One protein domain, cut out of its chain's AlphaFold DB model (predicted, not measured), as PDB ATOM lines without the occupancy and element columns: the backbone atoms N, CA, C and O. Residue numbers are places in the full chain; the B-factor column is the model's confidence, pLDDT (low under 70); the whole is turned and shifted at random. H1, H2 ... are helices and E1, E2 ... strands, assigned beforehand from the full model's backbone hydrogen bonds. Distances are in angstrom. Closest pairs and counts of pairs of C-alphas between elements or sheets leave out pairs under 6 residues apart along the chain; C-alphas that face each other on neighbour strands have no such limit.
ATOM      1  N   LYS A  47     -22.421  33.439   2.822       79.12
ATOM      2  CA  LYS A  47     -23.658  33.407   2.019       79.12
ATOM      3  C   LYS A  47     -23.367  33.101   0.549       79.12
ATOM      4  O   LYS A  47     -23.866  32.102   0.049       79.12
ATOM      5  N   VAL A  48     -22.473  33.864  -0.090       79.06
ATOM      6  CA  VAL A  48     -22.043  33.651  -1.492       79.06
ATOM      7  C   VAL A  48     -21.592  32.204  -1.714       79.06
ATOM      8  O   VAL A  48     -22.013  31.548  -2.662       79.06
ATOM      9  N   VAL A  49     -20.807  31.676  -0.772       77.56
ATOM     10  CA  VAL A  49     -20.370  30.272  -0.734       77.56
ATOM     11  C   VAL A  49     -21.531  29.278  -0.742       77.56
ATOM     12  O   VAL A  49     -21.536  28.340  -1.538       77.56
ATOM     13  N   ARG A  50     -22.499  29.442   0.167       85.06
ATOM     14  CA  ARG A  50     -23.675  28.564   0.242       85.06
ATOM     15  C   ARG A  50     -24.457  28.618  -1.065       85.06
ATOM     16  O   ARG A  50     -24.916  27.580  -1.537       85.06
ATOM     17  N   ASP A  51     -24.607  29.812  -1.619       89.12
ATOM     18  CA  ASP A  51     -25.455  30.036  -2.776       89.12
ATOM     19  C   ASP A  51     -24.869  29.364  -4.026       89.12
ATOM     20  O   ASP A  51     -25.597  28.655  -4.720       89.12
ATOM     21  N   GLU A  52     -23.551  29.434  -4.242       86.94
ATOM     22  CA  GLU A  52     -22.892  28.639  -5.291       86.94
ATOM     23  C   GLU A  52     -23.022  27.127  -5.072       86.94
ATOM     24  O   GLU A  52     -23.274  26.384  -6.016       86.94
ATOM     25  N   LEU A  53     -22.951  26.636  -3.831       87.62
ATOM     26  CA  LEU A  53     -23.174  25.212  -3.542       87.62
ATOM     27  C   LEU A  53     -24.633  24.771  -3.775       87.62
ATOM     28  O   LEU A  53     -24.887  23.585  -4.008       87.62
ATOM     29  N   TYR A  54     -25.599  25.691  -3.708       91.06
ATOM     30  CA  TYR A  54     -26.992  25.430  -4.081       91.06
ATOM     31  C   TYR A  54     -27.177  25.469  -5.606       91.06
ATOM     32  O   TYR A  54     -27.794  24.545  -6.136       91.06
ATOM     33  N   ARG A  55     -26.570  26.437  -6.314       91.75
ATOM     34  CA  ARG A  55     -26.522  26.474  -7.791       91.75
ATOM     35  C   ARG A  55     -25.869  25.214  -8.357       91.75
ATOM     36  O   ARG A  55     -26.450  24.558  -9.215       91.75
ATOM     37  N   LEU A  56     -24.709  24.818  -7.833       92.12
ATOM     38  CA  LEU A  56     -23.998  23.611  -8.252       92.12
ATOM     39  C   LEU A  56     -24.848  22.351  -8.037       92.12
ATOM     40  O   LEU A  56     -24.920  21.510  -8.929       92.12
ATOM     41  N   ARG A  57     -25.547  22.227  -6.896       93.62
ATOM     42  CA  ARG A  57     -26.495  21.119  -6.664       93.62
ATOM     43  C   ARG A  57     -27.599  21.102  -7.726       93.62
ATOM     44  O   ARG A  57     -27.842  20.049  -8.306       93.62
ATOM     45  N   GLU A  58     -28.246  22.238  -7.966       93.38
ATOM     46  CA  GLU A  58     -29.347  22.370  -8.926       93.38
ATOM     47  C   GLU A  58     -28.890  22.030 -10.355       93.38
ATOM     48  O   GLU A  58     -29.521  21.211 -11.023       93.38
ATOM     49  N   LYS A  59     -27.731  22.541 -10.792       93.81
ATOM     50  CA  LYS A  59     -27.123  22.204 -12.090       93.81
ATOM     51  C   LYS A  59     -26.766  20.716 -12.212       93.81
ATOM     52  O   LYS A  59     -27.084  20.099 -13.225       93.81
ATOM     53  N   LEU A  60     -26.166  20.110 -11.182       95.19
ATOM     54  CA  LEU A  60     -25.871  18.667 -11.144       95.19
ATOM     55  C   LEU A  60     -27.151  17.811 -11.239       95.19
ATOM     56  O   LEU A  60     -27.136  16.749 -11.861       95.19
ATOM     57  N   GLN A  61     -28.252  18.270 -10.629       94.25
ATOM     58  CA  GLN A  61     -29.570  17.622 -10.670       94.25
ATOM     59  C   GLN A  61     -30.292  17.827 -12.013       94.25
ATOM     60  O   GLN A  61     -30.975  16.905 -12.464       94.25
ATOM     61  N   LYS A  62     -30.136  18.991 -12.657       92.56
ATOM     62  CA  LYS A  62     -30.617  19.300 -14.017       92.56
ATOM     63  C   LYS A  62     -29.940  18.393 -15.047       92.56
ATOM     64  O   LYS A  62     -30.620  17.660 -15.753       92.56
ATOM     65  N   HIS A  63     -28.606  18.388 -15.062       93.75
ATOM     66  CA  HIS A  63     -27.773  17.687 -16.053       93.75
ATOM     67  C   HIS A  63     -27.574  16.183 -15.788       93.75
ATOM     68  O   HIS A  63     -26.848  15.525 -16.523       93.75
ATOM     69  N   LYS A  64     -28.172  15.619 -14.724       93.62
ATOM     70  CA  LYS A  64     -28.085  14.182 -14.363       93.62
ATOM     71  C   LYS A  64     -26.653  13.616 -14.343       93.62
ATOM     72  O   LYS A  64     -26.414  12.461 -14.696       93.62
ATOM     73  N   ILE A  65     -25.695  14.430 -13.894       95.00
ATOM     74  CA  ILE A  65     -24.274  14.048 -13.847       95.00
ATOM     75  C   ILE A  65     -24.061  12.928 -12.819       95.00
ATOM     76  O   ILE A  65     -23.457  11.902 -13.134       95.00
ATOM     77  N   LEU A  66     -24.612  13.122 -11.615       94.81
ATOM     78  CA  LEU A  66     -24.660  12.135 -10.535       94.81
ATOM     79  C   LEU A  66     -25.890  11.230 -10.696       94.81
ATOM     80  O   LEU A  66     -27.022  11.714 -10.819       94.81
ATOM     81  N   LEU A  67     -25.664   9.918 -10.661       92.69
ATOM     82  CA  LEU A  67     -26.664   8.876 -10.897       92.69
ATOM     83  C   LEU A  67     -27.369   8.424  -9.606       92.69
ATOM     84  O   LEU A  67     -28.387   7.732  -9.663       92.69
ATOM     85  N   ASP A  68     -26.877   8.813  -8.423       92.94
ATOM     86  CA  ASP A  68     -27.515   8.484  -7.149       92.94
ATOM     87  C   ASP A  68     -28.953   9.036  -7.080       92.94
ATOM     88  O   ASP A  68     -29.200  10.249  -7.036       92.94
ATOM     89  N   ARG A  69     -29.936   8.123  -7.024       91.19
ATOM     90  CA  ARG A  69     -31.367   8.464  -6.911       91.19
ATOM     91  C   ARG A  69     -31.649   9.327  -5.672       91.19
ATOM     92  O   ARG A  69     -32.522  10.189  -5.720       91.19
ATOM     93  N   ALA A  70     -30.902   9.142  -4.578       92.56
ATOM     94  CA  ALA A  70     -31.054   9.967  -3.381       92.56
ATOM     95  C   ALA A  70     -30.520  11.396  -3.592       92.56
ATOM     96  O   ALA A  70     -31.199  12.349  -3.206       92.56
ATOM     97  N   PHE A  71     -29.360  11.580  -4.237       94.69
ATOM     98  CA  PHE A  71     -28.866  12.905  -4.639       94.69
ATOM     99  C   PHE A  71     -29.869  13.652  -5.529       94.69
ATOM    100  O   PHE A  71     -30.171  14.814  -5.264       94.69
ATOM    101  N   ASN A  72     -30.460  12.974  -6.514       91.31
ATOM    102  CA  ASN A  72     -31.467  13.558  -7.407       91.31
ATOM    103  C   ASN A  72     -32.764  14.003  -6.696       91.31
ATOM    104  O   ASN A  72     -33.519  14.792  -7.253       91.31
ATOM    105  N   ARG A  73     -33.008  13.542  -5.461       90.94
ATOM    106  CA  ARG A  73     -34.131  13.964  -4.600       90.94
ATOM    107  C   ARG A  73     -33.714  14.938  -3.481       90.94
ATOM    108  O   ARG A  73     -34.564  15.422  -2.733       90.94
ATOM    109  N   CYS A  74     -32.415  15.215  -3.345       92.81
ATOM    110  CA  CYS A  74     -31.836  15.971  -2.237       92.81
ATOM    111  C   CYS A  74     -32.211  17.457  -2.291       92.81
ATOM    112  O   CYS A  74     -31.905  18.134  -3.270       92.81
ATOM    113  N   ALA A  75     -32.802  17.972  -1.211       90.25
ATOM    114  CA  ALA A  75     -33.337  19.329  -1.097       90.25
ATOM    115  C   ALA A  75     -34.349  19.697  -2.206       90.25
ATOM    116  O   ALA A  75     -34.487  20.866  -2.558       90.25
ATOM    117  N   VAL A  76     -35.053  18.686  -2.729       88.44
ATOM    118  CA  VAL A  76     -36.158  18.818  -3.690       88.44
ATOM    119  C   VAL A  76     -37.462  18.392  -3.014       88.44
ATOM    120  O   VAL A  76     -38.350  19.215  -2.822       88.44
ATOM    121  N   PHE A  77     -37.555  17.132  -2.581       87.38
ATOM    122  CA  PHE A  77     -38.792  16.569  -2.027       87.38
ATOM    123  C   PHE A  77     -38.909  16.768  -0.503       87.38
ATOM    124  O   PHE A  77     -37.898  16.623   0.196       87.38
ATOM    125  N   PRO A  78     -40.114  17.029   0.041       85.38
ATOM    126  CA  PRO A  78     -40.357  17.045   1.484       85.38
ATOM    127  C   PRO A  78     -40.190  15.653   2.121       85.38
ATOM    128  O   PRO A  78     -40.304  14.626   1.455       85.38
ATOM    129  N   ARG A  79     -39.912  15.606   3.430       80.81
ATOM    130  CA  ARG A  79     -39.735  14.371   4.229       80.81
ATOM    131  C   ARG A  79     -41.047  13.734   4.694       80.81
ATOM    132  O   ARG A  79     -41.009  12.657   5.284       80.81
ATOM    133  N   GLY A  80     -42.179  14.393   4.472       67.94
ATOM    134  CA  GLY A  80     -43.509  13.944   4.870       67.94
ATOM    135  C   GLY A  80     -44.581  14.934   4.416       67.94
ATOM    136  O   GLY A  80     -44.276  15.902   3.725       67.94
ATOM    137  N   ALA A  81     -45.832  14.707   4.820       59.03
ATOM    138  CA  ALA A  81     -46.979  15.499   4.366       59.03
ATOM    139  C   ALA A  81     -47.026  16.948   4.904       59.03
ATOM    140  O   ALA A  81     -47.729  17.780   4.344       59.03
ATOM    141  N   GLY A  82     -46.282  17.264   5.971       63.84
ATOM    142  CA  GLY A  82     -46.362  18.533   6.715       63.84
ATOM    143  C   GLY A  82     -45.714  19.762   6.060       63.84
ATOM    144  O   GLY A  82     -45.159  20.581   6.784       63.84
ATOM    145  N   GLY A  83     -45.746  19.870   4.729       83.94
ATOM    146  CA  GLY A  83     -45.235  21.021   3.976       83.94
ATOM    147  C   GLY A  83     -43.720  21.251   4.065       83.94
ATOM    148  O   GLY A  83     -42.951  20.428   4.567       83.94
ATOM    149  N   VAL A  84     -43.289  22.400   3.541       92.81
ATOM    150  CA  VAL A  84     -41.886  22.826   3.473       92.81
ATOM    151  C   VAL A  84     -41.711  24.157   4.223       92.81
ATOM    152  O   VAL A  84     -42.010  25.224   3.674       92.81
ATOM    153  N   PRO A  85     -41.277  24.130   5.498       93.88
ATOM    154  CA  PRO A  85     -41.092  25.334   6.304       93.88
ATOM    155  C   PRO A  85     -39.860  26.139   5.876       93.88
ATOM    156  O   PRO A  85     -38.758  25.599   5.765       93.88
ATOM    157  N   VAL A  86     -40.013  27.456   5.751       95.50
ATOM    158  CA  VAL A  86     -38.890  28.396   5.658       95.50
ATOM    159  C   VAL A  86     -38.643  28.996   7.035       95.50
ATOM    160  O   VAL A  86     -39.555  29.509   7.693       95.50
ATOM    161  N   ARG A  87     -37.392  28.918   7.487       95.00
ATOM    162  CA  ARG A  87     -36.957  29.382   8.803       95.00
ATOM    163  C   ARG A  87     -35.830  30.390   8.665       95.00
ATOM    164  O   ARG A  87     -34.996  30.277   7.774       95.00
ATOM    165  N   VAL A  88     -35.794  31.361   9.570       94.25
ATOM    166  CA  VAL A  88     -34.721  32.357   9.666       94.25
ATOM    167  C   VAL A  88     -34.120  32.298  11.061       94.25
ATOM    168  O   VAL A  88     -34.823  32.382  12.071       94.25
ATOM    169  N   ASN A  89     -32.801  32.162  11.134       90.44
ATOM    170  CA  ASN A  89     -32.074  32.290  12.385       90.44
ATOM    171  C   ASN A  89     -32.067  33.778  12.807       90.44
ATOM    172  O   ASN A  89     -31.557  34.611  12.048       90.44
ATOM    173  N   PRO A  90     -32.625  34.139  13.982       85.00
ATOM    174  CA  PRO A  90     -32.848  35.538  14.354       85.00
ATOM    175  C   PRO A  90     -31.540  36.322  14.518       85.00
ATOM    176  O   PRO A  90     -31.484  37.490  14.146       85.00
ATOM    177  N   THR A  91     -30.482  35.670  15.006       85.44
ATOM    178  CA  THR A  91     -29.178  36.288  15.283       85.44
ATOM    179  C   THR A  91     -28.342  36.482  14.021       85.44
ATOM    180  O   THR A  91     -27.745  37.533  13.821       85.44
ATOM    181  N   THR A  92     -28.276  35.468  13.155       85.06
ATOM    182  CA  THR A  92     -27.382  35.476  11.979       85.06
ATOM    183  C   THR A  92     -28.048  35.973  10.699       85.06
ATOM    184  O   THR A  92     -27.362  36.114   9.686       85.06
ATOM    185  N   ARG A  93     -29.374  36.200  10.710       87.69
ATOM    186  CA  ARG A  93     -30.173  36.556   9.518       87.69
ATOM    187  C   ARG A  93     -29.919  35.605   8.341       87.69
ATOM    188  O   ARG A  93     -29.893  36.017   7.177       87.69
ATOM    189  N   ARG A  94     -29.690  34.327   8.664       89.62
ATOM    190  CA  ARG A  94     -29.556  33.233   7.701       89.62
ATOM    191  C   ARG A  94     -30.873  32.492   7.577       89.62
ATOM    192  O   ARG A  94     -31.457  32.128   8.597       89.62
ATOM    193  N   ALA A  95     -31.313  32.267   6.347       92.75
ATOM    194  CA  ALA A  95     -32.483  31.458   6.058       92.75
ATOM    195  C   ALA A  95     -32.082  30.016   5.745       92.75
ATOM    196  O   ALA A  95     -31.015  29.751   5.178       92.75
ATOM    197  N   VAL A  96     -32.970  29.098   6.109       91.38
ATOM    198  CA  VAL A  96     -32.894  27.670   5.810       91.38
ATOM    199  C   VAL A  96     -34.280  27.191   5.389       91.38
ATOM    200  O   VAL A  96     -35.293  27.597   5.963       91.38
ATOM    201  N   VAL A  97     -34.329  26.336   4.368       92.44
ATOM    202  CA  VAL A  97     -35.548  25.603   4.020       92.44
ATOM    203  C   VAL A  97     -35.475  24.246   4.699       92.44
ATOM    204  O   VAL A  97     -34.559  23.468   4.422       92.44
ATOM    205  N   GLY A  98     -36.409  24.006   5.614       90.19
ATOM    206  CA  GLY A  98     -36.488  22.783   6.397       90.19
ATOM    207  C   GLY A  98     -37.471  21.764   5.830       90.19
ATOM    208  O   GLY A  98     -38.146  22.000   4.831       90.19
ATOM    209  N   GLY A  99     -37.563  20.613   6.489       87.81
ATOM    210  CA  GLY A  99     -38.490  19.544   6.124       87.81
ATOM    211  C   GLY A  99     -38.140  18.808   4.827       87.81
ATOM    212  O   GLY A  99     -38.946  17.999   4.378       87.81
ATOM    213  N   LEU A 100     -36.960  19.024   4.233       90.56
ATOM    214  CA  LEU A 100     -36.579  18.444   2.940       90.56
ATOM    215  C   LEU A 100     -35.744  17.162   3.071       90.56
ATOM    216  O   LEU A 100     -35.044  16.925   4.057       90.56
ATOM    217  N   CYS A 101     -35.837  16.291   2.067       90.06
ATOM    218  CA  CYS A 101     -35.058  15.061   1.983       90.06
ATOM    219  C   CYS A 101     -33.582  15.370   1.712       90.06
ATOM    220  O   CYS A 101     -33.264  16.121   0.794       90.06
ATOM    221  N   TYR A 102     -32.662  14.719   2.429       92.31
ATOM    222  CA  TYR A 102     -31.222  14.837   2.179       92.31
ATOM    223  C   TYR A 102     -30.589  13.483   1.871       92.31
ATOM    224  O   TYR A 102     -30.808  12.509   2.593       92.31
ATOM    225  N   CYS A 103     -29.740  13.436   0.842       93.88
ATOM    226  CA  CYS A 103     -29.074  12.205   0.408       93.88
ATOM    227  C   CYS A 103     -27.925  11.755   1.320       93.88
ATOM    228  O   CYS A 103     -27.493  10.609   1.227       93.88
ATOM    229  N   ARG A 104     -27.413  12.646   2.184       93.12
ATOM    230  CA  ARG A 104     -26.303  12.383   3.127       93.12
ATOM    231  C   ARG A 104     -24.991  11.960   2.436       93.12
ATOM    232  O   ARG A 104     -24.084  11.455   3.090       93.12
ATOM    233  N   PHE A 384     -44.482  26.473   2.747       94.38
ATOM    234  CA  PHE A 384     -45.040  26.118   1.442       94.38
ATOM    235  C   PHE A 384     -45.804  24.796   1.559       94.38
ATOM    236  O   PHE A 384     -45.343  23.881   2.251       94.38
ATOM    237  N   LEU A 385     -46.927  24.658   0.854       90.38
ATOM    238  CA  LEU A 385     -47.524  23.338   0.644       90.38
ATOM    239  C   LEU A 385     -46.589  22.462  -0.208       90.38
ATOM    240  O   LEU A 385     -45.828  22.964  -1.037       90.38
ATOM    241  N   SER A 386     -46.627  21.145   0.003       88.19
ATOM    242  CA  SER A 386     -45.699  20.191  -0.628       88.19
ATOM    243  C   SER A 386     -45.744  20.220  -2.161       88.19
ATOM    244  O   SER A 386     -44.696  20.174  -2.807       88.19
ATOM    245  N   GLU A 387     -46.944  20.325  -2.734       86.19
ATOM    246  CA  GLU A 387     -47.181  20.400  -4.183       86.19
ATOM    247  C   GLU A 387     -46.699  21.741  -4.745       86.19
ATOM    248  O   GLU A 387     -45.859  21.767  -5.642       86.19
ATOM    249  N   VAL A 388     -47.104  22.852  -4.117       90.69
ATOM    250  CA  VAL A 388     -46.667  24.217  -4.459       90.69
ATOM    251  C   VAL A 388     -45.142  24.334  -4.450       90.69
ATOM    252  O   VAL A 388     -44.550  24.906  -5.366       90.69
ATOM    253  N   TRP A 389     -44.477  23.765  -3.442       93.00
ATOM    254  CA  TRP A 389     -43.018  23.716  -3.381       93.00
ATOM    255  C   TRP A 389     -42.419  22.948  -4.565       93.00
ATOM    256  O   TRP A 389     -41.494  23.432  -5.223       93.00
ATOM    257  N   TYR A 390     -42.948  21.758  -4.860       87.81
ATOM    258  CA  TYR A 390     -42.460  20.946  -5.967       87.81
ATOM    259  C   TYR A 390     -42.618  21.681  -7.306       87.81
ATOM    260  O   TYR A 390     -41.623  21.918  -7.999       87.81
ATOM    261  N   GLU A 391     -43.839  22.104  -7.628       88.62
ATOM    262  CA  GLU A 391     -44.206  22.671  -8.925       88.62
ATOM    263  C   GLU A 391     -43.649  24.077  -9.147       88.62
ATOM    264  O   GLU A 391     -43.041  24.336 -10.186       88.62
ATOM    265  N   HIS A 392     -43.793  24.973  -8.166       92.56
ATOM    266  CA  HIS A 392     -43.442  26.384  -8.326       92.56
ATOM    267  C   HIS A 392     -42.051  26.750  -7.809       92.56
ATOM    268  O   HIS A 392     -41.594  27.843  -8.141       92.56
ATOM    269  N   VAL A 393     -41.364  25.900  -7.032       93.12
ATOM    270  CA  VAL A 393     -40.002  26.199  -6.540       93.12
ATOM    271  C   VAL A 393     -38.952  25.257  -7.121       93.12
ATOM    272  O   VAL A 393     -37.932  25.737  -7.604       93.12
ATOM    273  N   THR A 394     -39.165  23.937  -7.110       90.25
ATOM    274  CA  THR A 394     -38.089  22.995  -7.490       90.25
ATOM    275  C   THR A 394     -37.960  22.723  -8.988       90.25
ATOM    276  O   THR A 394     -36.873  22.374  -9.444       90.25
ATOM    277  N   ARG A 395     -39.037  22.893  -9.769       88.19
ATOM    278  CA  ARG A 395     -39.012  22.701 -11.233       88.19
ATOM    279  C   ARG A 395     -38.454  23.900 -12.006       88.19
ATOM    280  O   ARG A 395     -38.173  23.763 -13.193       88.19
ATOM    281  N   ILE A 396     -38.302  25.058 -11.361       91.06
ATOM    282  CA  ILE A 396     -37.905  26.318 -12.002       91.06
ATOM    283  C   ILE A 396     -36.556  26.763 -11.412       91.06
ATOM    284  O   ILE A 396     -36.522  27.173 -10.247       91.06
ATOM    285  N   PRO A 397     -35.454  26.697 -12.188       89.31
ATOM    286  CA  PRO A 397     -34.111  26.992 -11.697       89.31
ATOM    287  C   PRO A 397     -33.996  28.334 -10.969       89.31
ATOM    288  O   PRO A 397     -34.590  29.338 -11.367       89.31
ATOM    289  N   GLY A 398     -33.220  28.357  -9.888       91.88
ATOM    290  CA  GLY A 398     -32.946  29.547  -9.088       91.88
ATOM    291  C   GLY A 398     -34.047  29.946  -8.099       91.88
ATOM    292  O   GLY A 398     -33.738  30.652  -7.133       91.88
ATOM    293  N   ARG A 399     -35.300  29.477  -8.233       95.31
ATOM    294  CA  ARG A 399     -36.375  29.850  -7.287       95.31
ATOM    295  C   ARG A 399     -36.111  29.368  -5.860       95.31
ATOM    296  O   ARG A 399     -36.422  30.101  -4.922       95.31
ATOM    297  N   PHE A 400     -35.449  28.221  -5.677       95.06
ATOM    298  CA  PHE A 400     -34.976  27.763  -4.359       95.06
ATOM    299  C   PHE A 400     -34.125  28.836  -3.654       95.06
ATOM    300  O   PHE A 400     -34.303  29.106  -2.465       95.06
ATOM    301  N   LEU A 401     -33.201  29.461  -4.390       94.88
ATOM    302  CA  LEU A 401     -32.342  30.522  -3.866       94.88
ATOM    303  C   LEU A 401     -33.094  31.837  -3.676       94.88
ATOM    304  O   LEU A 401     -32.868  32.503  -2.672       94.88
ATOM    305  N   ALA A 402     -34.026  32.173  -4.569       96.50
ATOM    306  CA  ALA A 402     -34.860  33.361  -4.417       96.50
ATOM    307  C   ALA A 402     -35.665  33.338  -3.100       96.50
ATOM    308  O   ALA A 402     -35.687  34.344  -2.390       96.50
ATOM    309  N   VAL A 403     -36.245  32.187  -2.715       96.62
ATOM    310  CA  VAL A 403     -36.922  32.025  -1.408       96.62
ATOM    311  C   VAL A 403     -35.958  32.295  -0.247       96.62
ATOM    312  O   VAL A 403     -36.298  33.039   0.674       96.62
ATOM    313  N   ILE A 404     -34.746  31.728  -0.298       95.62
ATOM    314  CA  ILE A 404     -33.700  31.955   0.712       95.62
ATOM    315  C   ILE A 404     -33.326  33.442   0.788       95.62
ATOM    316  O   ILE A 404     -33.308  34.004   1.880       95.62
ATOM    317  N   HIS A 405     -33.067  34.104  -0.341       96.00
ATOM    318  CA  HIS A 405     -32.672  35.515  -0.378       96.00
ATOM    319  C   HIS A 405     -33.760  36.443   0.162       96.00
ATOM    320  O   HIS A 405     -33.468  37.271   1.025       96.00
ATOM    321  N   ALA A 406     -35.016  36.257  -0.250       96.44
ATOM    322  CA  ALA A 406     -36.142  37.037   0.261       96.44
ATOM    323  C   ALA A 406     -36.324  36.860   1.783       96.44
ATOM    324  O   ALA A 406     -36.495  37.840   2.520       96.44
ATOM    325  N   ALA A 407     -36.209  35.622   2.275       95.81
ATOM    326  CA  ALA A 407     -36.272  35.313   3.701       95.81
ATOM    327  C   ALA A 407     -35.135  35.975   4.505       95.81
ATOM    328  O   ALA A 407     -35.350  36.419   5.633       95.81
ATOM    329  N   GLU A 408     -33.933  36.087   3.938       94.69
ATOM    330  CA  GLU A 408     -32.802  36.750   4.595       94.69
ATOM    331  C   GLU A 408     -32.907  38.276   4.594       94.69
ATOM    332  O   GLU A 408     -32.629  38.903   5.623       94.69
ATOM    333  N   GLU A 409     -33.317  38.870   3.467       91.00
ATOM    334  CA  GLU A 409     -33.386  40.321   3.292       91.00
ATOM    335  C   GLU A 409     -34.398  40.937   4.266       91.00
ATOM    336  O   GLU A 409     -34.021  41.705   5.152       91.00
ATOM    337  N   ARG A 410     -35.681  40.552   4.171       90.31
ATOM    338  CA  ARG A 410     -36.750  41.122   5.018       90.31
ATOM    339  C   ARG A 410     -37.657  40.088   5.683       90.31
ATOM    340  O   ARG A 410     -38.560  40.483   6.412       90.31
ATOM    341  N   GLY A 411     -37.395  38.793   5.520       91.94
ATOM    342  CA  GLY A 411     -38.219  37.742   6.116       91.94
ATOM    343  C   GLY A 411     -39.574  37.615   5.425       91.94
ATOM    344  O   GLY A 411     -39.684  37.798   4.212       91.94
ATOM    345  N   GLU A 412     -40.606  37.314   6.210       94.00
ATOM    346  CA  GLU A 412     -41.958  37.007   5.730       94.00
ATOM    347  C   GLU A 412     -42.508  38.004   4.683       94.00
ATOM    348  O   GLU A 412     -42.900  37.543   3.613       94.00
ATOM    349  N   PRO A 413     -42.444  39.346   4.858       95.25
ATOM    350  CA  PRO A 413     -42.990  40.279   3.868       95.25
ATOM    351  C   PRO A 413     -42.286  40.250   2.503       95.25
ATOM    352  O   PRO A 413     -42.894  40.616   1.500       95.25
ATOM    353  N   ALA A 414     -41.007  39.862   2.443       96.38
ATOM    354  CA  ALA A 414     -40.301  39.707   1.170       96.38
ATOM    355  C   ALA A 414     -40.600  38.353   0.520       96.38
ATOM    356  O   ALA A 414     -40.808  38.315  -0.691       96.38
ATOM    357  N   VAL A 415     -40.689  37.269   1.303       96.81
ATOM    358  CA  VAL A 415     -41.114  35.959   0.775       96.81
ATOM    359  C   VAL A 415     -42.536  36.048   0.225       96.81
ATOM    360  O   VAL A 415     -42.781  35.560  -0.872       96.81
ATOM    361  N   ARG A 416     -43.439  36.749   0.922       97.31
ATOM    362  CA  ARG A 416     -44.804  37.023   0.461       97.31
ATOM    363  C   ARG A 416     -44.831  37.689  -0.919       97.31
ATOM    364  O   ARG A 416     -45.367  37.101  -1.852       97.31
ATOM    365  N   ARG A 417     -44.183  38.852  -1.077       97.50
ATOM    366  CA  ARG A 417     -44.119  39.548  -2.379       97.50
ATOM    367  C   ARG A 417     -43.495  38.685  -3.475       97.50
ATOM    368  O   ARG A 417     -43.928  38.748  -4.622       97.50
ATOM    369  N   LEU A 418     -42.483  37.883  -3.134       97.69
ATOM    370  CA  LEU A 418     -41.839  36.977  -4.079       97.69
ATOM    371  C   LEU A 418     -42.814  35.907  -4.591       97.69
ATOM    372  O   LEU A 418     -42.898  35.706  -5.799       97.69
ATOM    373  N   VAL A 419     -43.567  35.242  -3.710       97.06
ATOM    374  CA  VAL A 419     -44.499  34.183  -4.134       97.06
ATOM    375  C   VAL A 419     -45.745  34.749  -4.819       97.06
ATOM    376  O   VAL A 419     -46.182  34.187  -5.820       97.06
ATOM    377  N   GLU A 420     -46.236  35.913  -4.386       97.38
ATOM    378  CA  GLU A 420     -47.292  36.660  -5.087       97.38
ATOM    379  C   GLU A 420     -46.844  37.032  -6.518       97.38
ATOM    380  O   GLU A 420     -47.604  36.849  -7.467       97.38
ATOM    381  N   SER A 421     -45.573  37.417  -6.723       97.38
ATOM    382  CA  SER A 421     -45.004  37.651  -8.069       97.38
ATOM    383  C   SER A 421     -44.903  36.392  -8.947       97.38
ATOM    384  O   SER A 421     -44.684  36.488 -10.154       97.38
ATOM    385  N   TRP A 422     -45.064  35.201  -8.362       97.00
ATOM    386  CA  TRP A 422     -45.123  33.921  -9.075       97.00
ATOM    387  C   TRP A 422     -46.558  33.429  -9.314       97.00
ATOM    388  O   TRP A 422     -46.725  32.304  -9.790       97.00
ATOM    389  N   GLY A 423     -47.569  34.241  -8.982       96.25
ATOM    390  CA  GLY A 423     -48.988  33.891  -9.085       96.25
ATOM    391  C   GLY A 423     -49.519  33.033  -7.932       96.25
ATOM    392  O   GLY A 423     -50.611  32.484  -8.050       96.25
ATOM    393  N   LEU A 424     -48.768  32.894  -6.832       96.25
ATOM    394  CA  LEU A 424     -49.182  32.119  -5.658       96.25
ATOM    395  C   LEU A 424     -49.936  32.984  -4.643       96.25
ATOM    396  O   LEU A 424     -49.584  34.137  -4.396       96.25
ATOM    397  N   VAL A 425     -50.939  32.395  -3.998       95.56
ATOM    398  CA  VAL A 425     -51.799  33.056  -3.013       95.56
ATOM    399  C   VAL A 425     -51.265  32.831  -1.599       95.56
ATOM    400  O   VAL A 425     -51.271  31.715  -1.070       95.56
ATOM    401  N   TRP A 426     -50.837  33.916  -0.951       95.62
ATOM    402  CA  TRP A 426     -50.468  33.923   0.467       95.62
ATOM    403  C   TRP A 426     -51.670  33.544   1.347       95.62
ATOM    404  O   TRP A 426     -52.774  34.037   1.128       95.62
ATOM    405  N   GLY A 427     -51.476  32.663   2.331       91.25
ATOM    406  CA  GLY A 427     -52.558  32.103   3.156       91.25
ATOM    407  C   GLY A 427     -53.200  30.828   2.597       91.25
ATOM    408  O   GLY A 427     -53.811  30.092   3.365       91.25
ATOM    409  N   ARG A 428     -53.023  30.523   1.302       90.62
ATOM    410  CA  ARG A 428     -53.519  29.285   0.668       90.62
ATOM    411  C   ARG A 428     -52.376  28.381   0.214       90.62
ATOM    412  O   ARG A 428     -52.253  27.259   0.681       90.62
ATOM    413  N   ASP A 429     -51.520  28.895  -0.664       91.88
ATOM    414  CA  ASP A 429     -50.450  28.129  -1.318       91.88
ATOM    415  C   ASP A 429     -49.158  28.150  -0.477       91.88
ATOM    416  O   ASP A 429     -48.355  27.209  -0.474       91.88
ATOM    417  N   VAL A 430     -48.982  29.238   0.282       93.94
ATOM    418  CA  VAL A 430     -47.920  29.435   1.272       93.94
ATOM    419  C   VAL A 430     -48.545  29.969   2.557       93.94
ATOM    420  O   VAL A 430     -49.143  31.044   2.565       93.94
ATOM    421  N   ILE A 431     -48.418  29.204   3.638       93.94
ATOM    422  CA  ILE A 431     -49.078  29.450   4.922       93.94
ATOM    423  C   ILE A 431     -48.199  30.367   5.804       93.94
ATOM    424  O   ILE A 431     -47.011  30.061   5.985       93.94
ATOM    425  N   PRO A 432     -48.737  31.471   6.364       92.88
ATOM    426  CA  PRO A 432     -48.030  32.348   7.305       92.88
ATOM    427  C   PRO A 432     -47.646  31.609   8.588       92.88
ATOM    428  O   PRO A 432     -48.387  30.738   9.037       92.88
ATOM    429  N   ALA A 433     -46.531  31.970   9.233       88.38
ATOM    430  CA  ALA A 433     -46.055  31.260  10.430       88.38
ATOM    431  C   ALA A 433     -47.080  31.162  11.578       88.38
ATOM    432  O   ALA A 433     -47.042  30.180  12.316       88.38
TER     433      ALA A 433
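This is residues 47 to 104 and 384 to 433 of the 632 residues of an uncharacterized protein of Streptomyces albireticuli (UniProt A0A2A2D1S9). H4 lies in the middle of a mixed body of helices and strands, with the small strand hairpin of E1 and E2 packed along one side of it, and after H4 the chain folds back into H5, which makes a helical hairpin with H4 toward one end of the body. The longest helix, H1, runs loosely alongside H4 on the side away from H5, H3 makes a corner with the start of H4, and H2 lies at the far end beyond H1. The printed part has 108 residues, with five named helices and three named strands in the order H1, H2, E1, E2, H3, H4, H5, E3. E1 and E2 make an antiparallel sheet; E3 pairs with no named strand. The whole is compact, with a radius of gyration of the C-alphas of 13.6 A and spans of 38 by 28 by 23 A.

Start at H1, residues 47 to 62, which is close to but not clearly touching H2, residues 69 to 73; their closest C-alphas, those of Gln 61 and Asn 72, are 5.5 A apart. Next come E1, residues 84 to 89, and E2, residues 94 to 97, an antiparallel hairpin at 165 degrees; look for N 87 and O 96, and N 96 and O 87, each pair 2.9 A apart and within hydrogen-bond range. Beyond the cut, H3, residues 386 to 394, and H4, residues 399 to 409, touch only at the corner, about perpendicular at 87 degrees, closest at the C-alphas of Val 393 and Arg 399, 5.2 A. H4 is close to but not clearly touching H1, opposite ways at a shallow tilt of 15 degrees, the closest C-alphas being those of Asp 51 and Leu 401, 7.0 A. The closest C-alphas of E2 and H4 are those of Ala 95 and Glu 408, 5.5 A. H5, residues 412 to 420, touches H4 in a helical hairpin, opposite ways at a shallow tilt of 32 degrees; the C-alphas of Ala 406 and Ala 414 come closest, 5.0 A. E3, residues 430 to 432, and E1 are near each other. In H1, H2, H3, H4 and H5 every O i to N i+4 pair is within hydrogen-bond range.

Find C-alpha 47 at (-23.658, 33.407, 2.019); from there H1 runs 22.5 A. H2 measures 6.6 A, E1 16.3 A, E2 10.4 A and H3 10.6 A. H4 begins at C-alpha 399, (-36.375, 29.850, -7.287), and runs 15.2 A; H5 runs 12.1 A. E3, 6.7 A, ends at C-alpha 432, (-48.030, 32.348, 7.305).

The C-alphas farthest apart, those of Leu 67 and Pro 413, are 38.3 A apart. Residues 105 to 383 are not printed, and C-alphas 104 and 384 are 23.3 A apart across this cut. Of the links printed whole, none is long. The mean pLDDT of the printed part is 91.0; look to residues 80 to 82 for the values under 70.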